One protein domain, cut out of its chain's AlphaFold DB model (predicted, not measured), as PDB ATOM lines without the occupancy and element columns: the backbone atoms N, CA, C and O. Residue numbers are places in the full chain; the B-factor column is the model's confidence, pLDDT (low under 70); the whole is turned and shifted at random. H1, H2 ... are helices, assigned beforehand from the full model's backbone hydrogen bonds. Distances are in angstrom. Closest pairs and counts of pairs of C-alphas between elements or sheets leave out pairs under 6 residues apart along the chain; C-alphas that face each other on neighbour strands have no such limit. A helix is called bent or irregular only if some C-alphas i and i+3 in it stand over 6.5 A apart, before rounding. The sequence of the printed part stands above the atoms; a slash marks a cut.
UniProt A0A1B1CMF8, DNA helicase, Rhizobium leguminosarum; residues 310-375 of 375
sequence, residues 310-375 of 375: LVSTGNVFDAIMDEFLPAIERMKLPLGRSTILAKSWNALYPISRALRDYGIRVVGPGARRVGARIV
ATOM      1  N   LEU A 310     328.315 305.634 300.987       91.50
ATOM      2  CA  LEU A 310     329.436 305.335 300.096       91.50
ATOM      3  C   LEU A 310     328.911 305.210 298.666       91.50
ATOM      4  O   LEU A 310     328.153 304.292 298.364       91.50
ATOM      5  N   VAL A 311     329.348 306.113 297.791       91.38
ATOM      6  CA  VAL A 311     328.966 306.137 296.374       91.38
ATOM      7  C   VAL A 311     330.168 305.715 295.534       91.38
ATOM      8  O   VAL A 311     331.236 306.320 295.627       91.38
ATOM      9  N   SER A 312     329.997 304.678 294.711       92.38
ATOM     10  CA  SER A 312     330.993 304.248 293.725       92.38
ATOM     11  C   SER A 312     330.552 304.706 292.339       92.38
ATOM     12  O   SER A 312     329.475 304.334 291.881       92.38
ATOM     13  N   THR A 313     331.366 305.525 291.680       90.94
ATOM     14  CA  THR A 313     331.061 306.110 290.368       90.94
ATOM     15  C   THR A 313     332.309 306.142 289.488       90.94
ATOM     16  O   THR A 313     333.430 306.221 289.993       90.94
ATOM     17  N   GLY A 314     332.119 306.118 288.165       90.62
ATOM     18  CA  GLY A 314     333.183 306.401 287.198       90.62
ATOM     19  C   GLY A 314     333.525 307.893 287.084       90.62
ATOM     20  O   GLY A 314     334.585 308.235 286.563       90.62
ATOM     21  N   ASN A 315     332.659 308.781 287.582       89.94
ATOM     22  CA  ASN A 315     332.815 310.227 287.479       89.94
ATOM     23  C   ASN A 315     332.351 310.930 288.764       89.94
ATOM     24  O   ASN A 315     331.182 310.887 289.141       89.94
ATOM     25  N   VAL A 316     333.281 311.627 289.422       90.44
ATOM     26  CA  VAL A 316     333.033 312.333 290.691       90.44
ATOM     27  C   VAL A 316     332.009 313.458 290.533       90.44
ATOM     28  O   VAL A 316     331.273 313.737 291.476       90.44
ATOM     29  N   PHE A 317     331.943 314.096 289.359       91.38
ATOM     30  CA  PHE A 317     330.953 315.139 289.100       91.38
ATOM     31  C   PHE A 317     329.526 314.592 289.230       91.38
ATOM     32  O   PHE A 317     328.712 315.205 289.913       91.38
ATOM     33  N   ASP A 318     329.270 313.406 288.678       91.44
ATOM     34  CA  ASP A 318     327.947 312.772 288.706       91.44
ATOM     35  C   ASP A 318     327.553 312.405 290.143       91.44
ATOM     36  O   ASP A 318     326.462 312.737 290.583       91.44
ATOM     37  N   ALA A 319     328.476 311.874 290.959       92.75
ATOM     38  CA  ALA A 319     328.188 311.655 292.385       92.75
ATOM     39  C   ALA A 319     327.871 312.958 293.142       92.75
ATOM     40  O   ALA A 319     327.079 312.958 294.084       92.75
ATOM     41  N   ILE A 320     328.477 314.087 292.763       93.19
ATOM     42  CA  ILE A 320     328.148 315.369 293.394       93.19
ATOM     43  C   ILE A 320     326.742 315.822 292.981       93.19
ATOM     44  O   ILE A 320     325.962 316.241 293.837       93.19
ATOM     45  N   MET A 321     326.429 315.745 291.688       92.31
ATOM     46  CA  MET A 321     325.167 316.223 291.125       92.31
ATOM     47  C   MET A 321     323.970 315.353 291.498       92.31
ATOM     48  O   MET A 321     322.916 315.898 291.818       92.31
ATOM     49  N   ASP A 322     324.149 314.035 291.495       92.69
ATOM     50  CA  ASP A 322     323.055 313.073 291.611       92.69
ATOM     51  C   ASP A 322     322.845 312.598 293.056       92.69
ATOM     52  O   ASP A 322     321.732 312.237 293.426       92.69
ATOM     53  N   GLU A 323     323.882 312.655 293.901       92.50
ATOM     54  CA  GLU A 323     323.816 312.163 295.286       92.50
ATOM     55  C   GLU A 323     324.028 313.287 296.312       92.50
ATOM     56  O   GLU A 323     323.170 313.541 297.162       92.50
ATOM     57  N   PHE A 324     325.148 314.018 296.244       92.38
ATOM     58  CA  PHE A 324     325.518 314.992 297.284       92.38
ATOM     59  C   PHE A 324     324.597 316.219 297.341       92.38
ATOM     60  O   PHE A 324     324.122 316.582 298.420       92.38
ATOM     61  N   LEU A 325     324.348 316.885 296.208       92.44
ATOM     62  CA  LEU A 325     323.499 318.081 296.178       92.44
ATOM     63  C   LEU A 325     322.032 317.760 296.506       92.44
ATOM     64  O   LEU A 325     321.471 318.467 297.350       92.44
ATOM     65  N   PRO A 326     321.425 316.683 295.965       92.56
ATOM     66  CA  PRO A 326     320.083 316.271 296.363       92.56
ATOM     67  C   PRO A 326     320.001 315.897 297.846       92.56
ATOM     68  O   PRO A 326     319.020 316.235 298.511       92.56
ATOM     69  N   ALA A 327     321.039 315.269 298.416       90.25
ATOM     70  CA  ALA A 327     321.083 314.983 299.850       90.25
ATOM     71  C   ALA A 327     321.094 316.267 300.698       90.25
ATOM     72  O   ALA A 327     320.338 316.361 301.667       90.25
ATOM     73  N   ILE A 328     321.893 317.272 300.320       90.19
ATOM     74  CA  ILE A 328     321.917 318.590 300.980       90.19
ATOM     75  C   ILE A 328     320.536 319.246 300.938       90.19
ATOM     76  O   ILE A 328     320.066 319.738 301.967       90.19
ATOM     77  N   GLU A 329     319.881 319.239 299.776       90.75
ATOM     78  CA  GLU A 329     318.550 319.821 299.593       90.75
ATOM     79  C   GLU A 329     317.496 319.095 300.442       90.75
ATOM     80  O   GLU A 329     316.776 319.730 301.217       90.75
ATOM     81  N   ARG A 330     317.473 317.756 300.389       90.88
ATOM     82  CA  ARG A 330     316.588 316.898 301.196       90.88
ATOM     83  C   ARG A 330     316.755 317.154 302.694       90.88
ATOM     84  O   ARG A 330     315.765 317.236 303.421       90.88
ATOM     85  N   MET A 331     317.995 317.314 303.157       87.12
ATOM     86  CA  MET A 331     318.322 317.603 304.558       87.12
ATOM     87  C   MET A 331     318.151 319.083 304.929       87.12
ATOM     88  O   MET A 331     318.362 319.452 306.086       87.12
ATOM     89  N   LYS A 332     317.771 319.942 303.971       89.69
ATOM     90  CA  LYS A 332     317.641 321.399 304.134       89.69
ATOM     91  C   LYS A 332     318.917 322.041 304.686       89.69
ATOM     92  O   LYS A 332     318.869 322.985 305.477       89.69
ATOM     93  N   LEU A 333     320.072 321.515 304.281       87.38
ATOM     94  CA  LEU A 333     321.369 322.043 304.675       87.38
ATOM     95  C   LEU A 333     321.740 323.225 303.768       87.38
ATOM     96  O   LEU A 333     321.552 323.169 302.553       87.38
ATOM     97  N   PRO A 334     322.277 324.324 304.321       87.06
ATOM     98  CA  PRO A 334     322.705 325.443 303.499       87.06
ATOM     99  C   PRO A 334     323.973 325.065 302.725       87.06
ATOM    100  O   PRO A 334     324.984 324.735 303.341       87.06
ATOM    101  N   LEU A 335     323.950 325.208 301.394       83.94
ATOM    102  CA  LEU A 335     325.100 324.936 300.510       83.94
ATOM    103  C   LEU A 335     326.398 325.611 300.985       83.94
ATOM    104  O   LEU A 335     327.464 325.012 300.929       83.94
ATOM    105  N   GLY A 336     326.309 326.834 301.520       84.12
ATOM    106  CA  GLY A 336     327.462 327.569 302.060       84.12
ATOM    107  C   GLY A 336     328.073 326.984 303.343       84.12
ATOM    108  O   GLY A 336     329.057 327.525 303.838       84.12
ATOM    109  N   ARG A 337     327.495 325.916 303.907       85.75
ATOM    110  CA  ARG A 337     328.056 325.138 305.025       85.75
ATOM    111  C   ARG A 337     328.379 323.691 304.636       85.75
ATOM    112  O   ARG A 337     328.626 322.876 305.521       85.75
ATOM    113  N   SER A 338     328.378 323.387 303.343       89.94
ATOM    114  CA  SER A 338     328.748 322.082 302.805       89.94
ATOM    115  C   SER A 338     330.136 322.159 302.173       89.94
ATOM    116  O   SER A 338     330.475 323.152 301.529       89.94
ATOM    117  N   THR A 339     330.935 321.108 302.342       91.56
ATOM    118  CA  THR A 339     332.337 321.087 301.904       91.56
ATOM    119  C   THR A 339     332.636 319.809 301.134       91.56
ATOM    120  O   THR A 339     332.224 318.729 301.549       91.56
ATOM    121  N   ILE A 340     333.399 319.936 300.046       90.69
ATOM    122  CA  ILE A 340     333.969 318.815 299.293       90.69
ATOM    123  C   ILE A 340     335.468 318.771 299.591       90.69
ATOM    124  O   ILE A 340     336.160 319.780 299.449       90.69
ATOM    125  N   LEU A 341     335.965 317.610 300.016       92.12
ATOM    126  CA  LEU A 341     337.374 317.382 300.339       92.12
ATOM    127  C   LEU A 341     337.973 316.370 299.356       92.12
ATOM    128  O   LEU A 341     337.306 315.418 298.959       92.12
ATOM    129  N   ALA A 342     339.239 316.557 298.983       91.06
ATOM    130  CA  ALA A 342     339.985 315.627 298.138       91.06
ATOM    131  C   ALA A 342     341.445 315.533 298.590       91.06
ATOM    132  O   ALA A 342     341.949 316.419 299.278       91.06
ATOM    133  N   LYS A 343     342.140 314.474 298.157       88.25
ATOM    134  CA  LYS A 343     343.559 314.244 298.483       88.25
ATOM    135  C   LYS A 343     344.507 315.278 297.862       88.25
ATOM    136  O   LYS A 343     345.610 315.455 298.361       88.25
ATOM    137  N   SER A 344     344.112 315.931 296.767       83.44
ATOM    138  CA  SER A 344     344.939 316.934 296.093       83.44
ATOM    139  C   SER A 344     344.102 318.057 295.480       83.44
ATOM    140  O   SER A 344     342.963 317.859 295.052       83.44
ATOM    141  N   TRP A 345     344.704 319.246 295.388       82.50
ATOM    142  CA  TRP A 345     344.100 320.427 294.762       82.50
ATOM    143  C   TRP A 345     343.859 320.215 293.259       82.50
ATOM    144  O   TRP A 345     342.867 320.704 292.716       82.50
ATOM    145  N   ASN A 346     344.709 319.413 292.609       84.25
ATOM    146  CA  ASN A 346     344.591 319.054 291.194       84.25
ATOM    147  C   ASN A 346     343.284 318.308 290.890       84.25
ATOM    148  O   ASN A 346     342.689 318.533 289.840       84.25
ATOM    149  N   ALA A 347     342.803 317.475 291.819       86.19
ATOM    150  CA  ALA A 347     341.523 316.786 291.669       86.19
ATOM    151  C   ALA A 347     340.324 317.747 291.780       86.19
ATOM    152  O   ALA A 347     339.306 317.548 291.124       86.19
ATOM    153  N   LEU A 348     340.441 318.814 292.581       89.25
ATOM    154  CA  LEU A 348     339.348 319.762 292.828       89.25
ATOM    155  C   LEU A 348     339.177 320.804 291.719       89.25
ATOM    156  O   LEU A 348     338.070 321.309 291.539       89.25
ATOM    157  N   TYR A 349     340.234 321.139 290.975       87.06
ATOM    158  CA  TYR A 349     340.182 322.156 289.920       87.06
ATOM    159  C   TYR A 349     339.158 321.850 288.805       87.06
ATOM    160  O   TYR A 349     338.295 322.702 288.556       87.06
ATOM    161  N   PRO A 350     339.184 320.668 288.144       88.75
ATOM    162  CA  PRO A 350     338.210 320.347 287.100       88.75
ATOM    163  C   PRO A 350     336.780 320.271 287.650       88.75
ATOM    164  O   PRO A 350     335.864 320.801 287.027       88.75
ATOM    165  N   ILE A 351     336.599 319.709 288.851       89.50
ATOM    166  CA  ILE A 351     335.296 319.608 289.525       89.50
ATOM    167  C   ILE A 351     334.727 321.003 289.797       89.50
ATOM    168  O   ILE A 351     333.587 321.300 289.448       89.50
ATOM    169  N   SER A 352     335.539 321.893 290.370       89.06
ATOM    170  CA  SER A 352     335.121 323.257 290.701       89.06
ATOM    171  C   SER A 352     334.720 324.046 289.459       89.06
ATOM    172  O   SER A 352     333.813 324.874 289.530       89.06
ATOM    173  N   ARG A 353     335.385 323.816 288.319       87.69
ATOM    174  CA  ARG A 353     335.009 324.420 287.036       87.69
ATOM    175  C   ARG A 353     333.670 323.879 286.539       87.69
ATOM    176  O   ARG A 353     332.781 324.683 286.284       87.69
ATOM    177  N   ALA A 354     333.513 322.557 286.482       89.12
ATOM    178  CA  ALA A 354     332.284 321.916 286.018       89.12
ATOM    179  C   ALA A 354     331.058 322.335 286.848       89.12
ATOM    180  O   ALA A 354     330.025 322.693 286.289       89.12
ATOM    181  N   LEU A 355     331.189 322.400 288.181       90.12
ATOM    182  CA  LEU A 355     330.108 322.851 289.068       90.12
ATOM    183  C   LEU A 355     329.671 324.292 288.761       90.12
ATOM    184  O   LEU A 355     328.477 324.584 288.768       90.12
ATOM    185  N   ARG A 356     330.609 325.190 288.435       88.50
ATOM    186  CA  ARG A 356     330.270 326.570 288.040       88.50
ATOM    187  C   ARG A 356     329.602 326.651 286.683       88.50
ATOM    188  O   ARG A 356     328.691 327.461 286.529       88.50
ATOM    189  N   ASP A 357     330.066 325.858 285.724       89.00
ATOM    190  CA  ASP A 357     329.461 325.799 284.393       89.00
ATOM    191  C   ASP A 357     327.997 325.316 284.497       89.00
ATOM    192  O   ASP A 357     327.144 325.765 283.737       89.00
ATOM    193  N   TYR A 358     327.683 324.523 285.529       87.56
ATOM    194  CA  TYR A 358     326.329 324.103 285.912       87.56
ATOM    195  C   TYR A 358     325.576 325.090 286.837       87.56
ATOM    196  O   TYR A 358     324.491 324.793 287.331       87.56
ATOM    197  N   GLY A 359     326.136 326.273 287.107       87.88
ATOM    198  CA  GLY A 359     325.494 327.328 287.905       87.88
ATOM    199  C   GLY A 359     325.658 327.212 289.427       87.88
ATOM    200  O   GLY A 359     325.089 328.020 290.166       87.88
ATOM    201  N   ILE A 360     326.456 326.265 289.925       86.88
ATOM    202  CA  ILE A 360     326.687 326.065 291.361       86.88
ATOM    203  C   ILE A 360     327.837 326.955 291.833       86.88
ATOM    204  O   ILE A 360     328.946 326.948 291.292       86.88
ATOM    205  N   ARG A 361     327.586 327.739 292.886       85.69
ATOM    206  CA  ARG A 361     328.609 328.603 293.488       85.69
ATOM    207  C   ARG A 361     329.540 327.772 294.365       85.69
ATOM    208  O   ARG A 361     329.101 327.188 295.349       85.69
ATOM    209  N   VAL A 362     330.828 327.789 294.037       86.69
ATOM    210  CA  VAL A 362     331.894 327.109 294.787       86.69
ATOM    211  C   VAL A 362     332.973 328.104 295.207       86.69
ATOM    212  O   VAL A 362     333.274 329.051 294.479       86.69
ATOM    213  N   VAL A 363     333.570 327.876 296.376       83.88
ATOM    214  CA  VAL A 363     334.698 328.651 296.912       83.88
ATOM    215  C   VAL A 363     335.850 327.681 297.160       83.88
ATOM    216  O   VAL A 363     335.648 326.672 297.829       83.88
ATOM    217  N   GLY A 364     337.042 327.960 296.619       77.31
ATOM    218  CA  GLY A 364     338.210 327.087 296.786       77.31
ATOM    219  C   GLY A 364     339.169 327.038 295.580       77.31
ATOM    220  O   GLY A 364     339.174 327.964 294.761       77.31
ATOM    221  N   PRO A 365     340.003 325.983 295.466       64.25
ATOM    222  CA  PRO A 365     340.902 325.764 294.330       64.25
ATOM    223  C   PRO A 365     340.196 325.948 292.988       64.25
ATOM    224  O   PRO A 365     339.147 325.361 292.739       64.25
ATOM    225  N   GLY A 366     340.761 326.767 292.102       56.94
ATOM    226  CA  GLY A 366     340.174 326.995 290.782       56.94
ATOM    227  C   GLY A 366     338.848 327.757 290.784       56.94
ATOM    228  O   GLY A 366     338.206 327.809 289.738       56.94
ATOM    229  N   ALA A 367     338.429 328.359 291.906       53.75
ATOM    230  CA  ALA A 367     337.222 329.189 292.011       53.75
ATOM    231  C   ALA A 367     337.377 330.610 291.437       53.75
ATOM    232  O   ALA A 367     336.383 331.320 291.287       53.75
ATOM    233  N   ARG A 368     338.593 331.044 291.077       48.72
ATOM    234  CA  ARG A 368     338.809 332.351 290.435       48.72
ATOM    235  C   ARG A 368     338.666 332.256 288.918       48.72
ATOM    236  O   ARG A 368     339.261 331.388 288.285       48.72
ATOM    237  N   ARG A 369     337.934 333.206 288.322       38.09
ATOM    238  CA  ARG A 369     338.128 333.557 286.907       38.09
ATOM    239  C   ARG A 369     339.535 334.145 286.779       38.09
ATOM    240  O   ARG A 369     339.912 334.996 287.582       38.09
ATOM    241  N   VAL A 370     340.302 333.674 285.802       33.50
ATOM    242  CA  VAL A 370     341.587 334.262 285.401       33.50
ATOM    243  C   VAL A 370     341.375 335.778 285.237       33.50
ATOM    244  O   VAL A 370     340.627 336.179 284.351       33.50
ATOM    245  N   GLY A 371     341.923 336.612 286.137       31.42
ATOM    246  CA  GLY A 371     341.847 338.080 286.017       31.42
ATOM    247  C   GLY A 371     341.600 338.934 287.275       31.42
ATOM    248  O   GLY A 371     341.727 340.148 287.175       31.42
ATOM    249  N   ALA A 372     341.289 338.385 288.455       26.86
ATOM    250  CA  ALA A 372     341.110 339.207 289.666       26.86
ATOM    251  C   ALA A 372     342.353 339.167 290.581       26.86
ATOM    252  O   ALA A 372     342.685 338.116 291.138       26.86
ATOM    253  N   ARG A 373     343.039 340.316 290.699       26.27
ATOM    254  CA  ARG A 373     344.193 340.561 291.586       26.27
ATOM    255  C   ARG A 373     343.845 340.287 293.056       26.27
ATOM    256  O   ARG A 373     342.725 340.536 293.491       26.27
ATOM    257  N   ILE A 374     344.837 339.789 293.795       31.95
ATOM    258  CA  ILE A 374     344.845 339.696 295.259       31.95
ATOM    259  C   ILE A 374     345.062 341.113 295.804       31.95
ATOM    260  O   ILE A 374     346.014 341.769 295.381       31.95
ATOM    261  N   VAL A 375     344.181 341.567 296.695       30.05
ATOM    262  CA  VAL A 375     344.472 342.599 297.699       30.05
ATOM    263  C   VAL A 375     344.355 341.922 299.050       30.05
ATOM    264  O   VAL A 375     343.381 341.143 299.196       30.05
TER     265      VAL A 375
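What this domain is: This is residues 310 to 375 of the 375 residues of the protein "DNA helicase" of Rhizobium leguminosarum (UniProt A0A1B1CMF8). Two helices meet at a steep angle, the beginning of H1 packing on residues 351 to 355 of H2, while a long loop, residues 331 to 344, joins them. A tail follows H2, and its residues 370 to 375 stick out. The 66 printed residues hold H1 then H2, with no named strand; the class is all helix, with 28 residues in named elements, under half. The whole is only just compact, close to loose, with a radius of gyration of the C-alphas of 12.9 A and spans of 38 by 27 by 21 A.

How they stand to each other: H1, residues 316 to 330, touches H2, residues 345 to 357, with residues 316 to 317 alone. The closest C-alphas, of Phe 317 and Ile 351, are 6.2 A apart. They run the same way at a steep tilt of 64 degrees. O i to N i+4 pairs are within hydrogen-bond range in 9 of 11 cases in H1 and 7 of 9 in H2.

Where its parts are: H1 begins at C-alpha 316 (333.033, 312.333, 290.691) and is 20.0 A long; H2 is 18.7 A long and ends at C-alpha 357 (329.461, 325.799, 284.393). Both are only just irregular: C-alphas 322 and 325 are 6.8 A apart, 347 and 350 6.7 A.

The domain as a whole: The C-alphas farthest apart, of Ser 312 and Val 375, are 40.8 A apart. The printed part has no cut; the link from H1 to H2 is long. Residues 365 to 375 have pLDDT under 70.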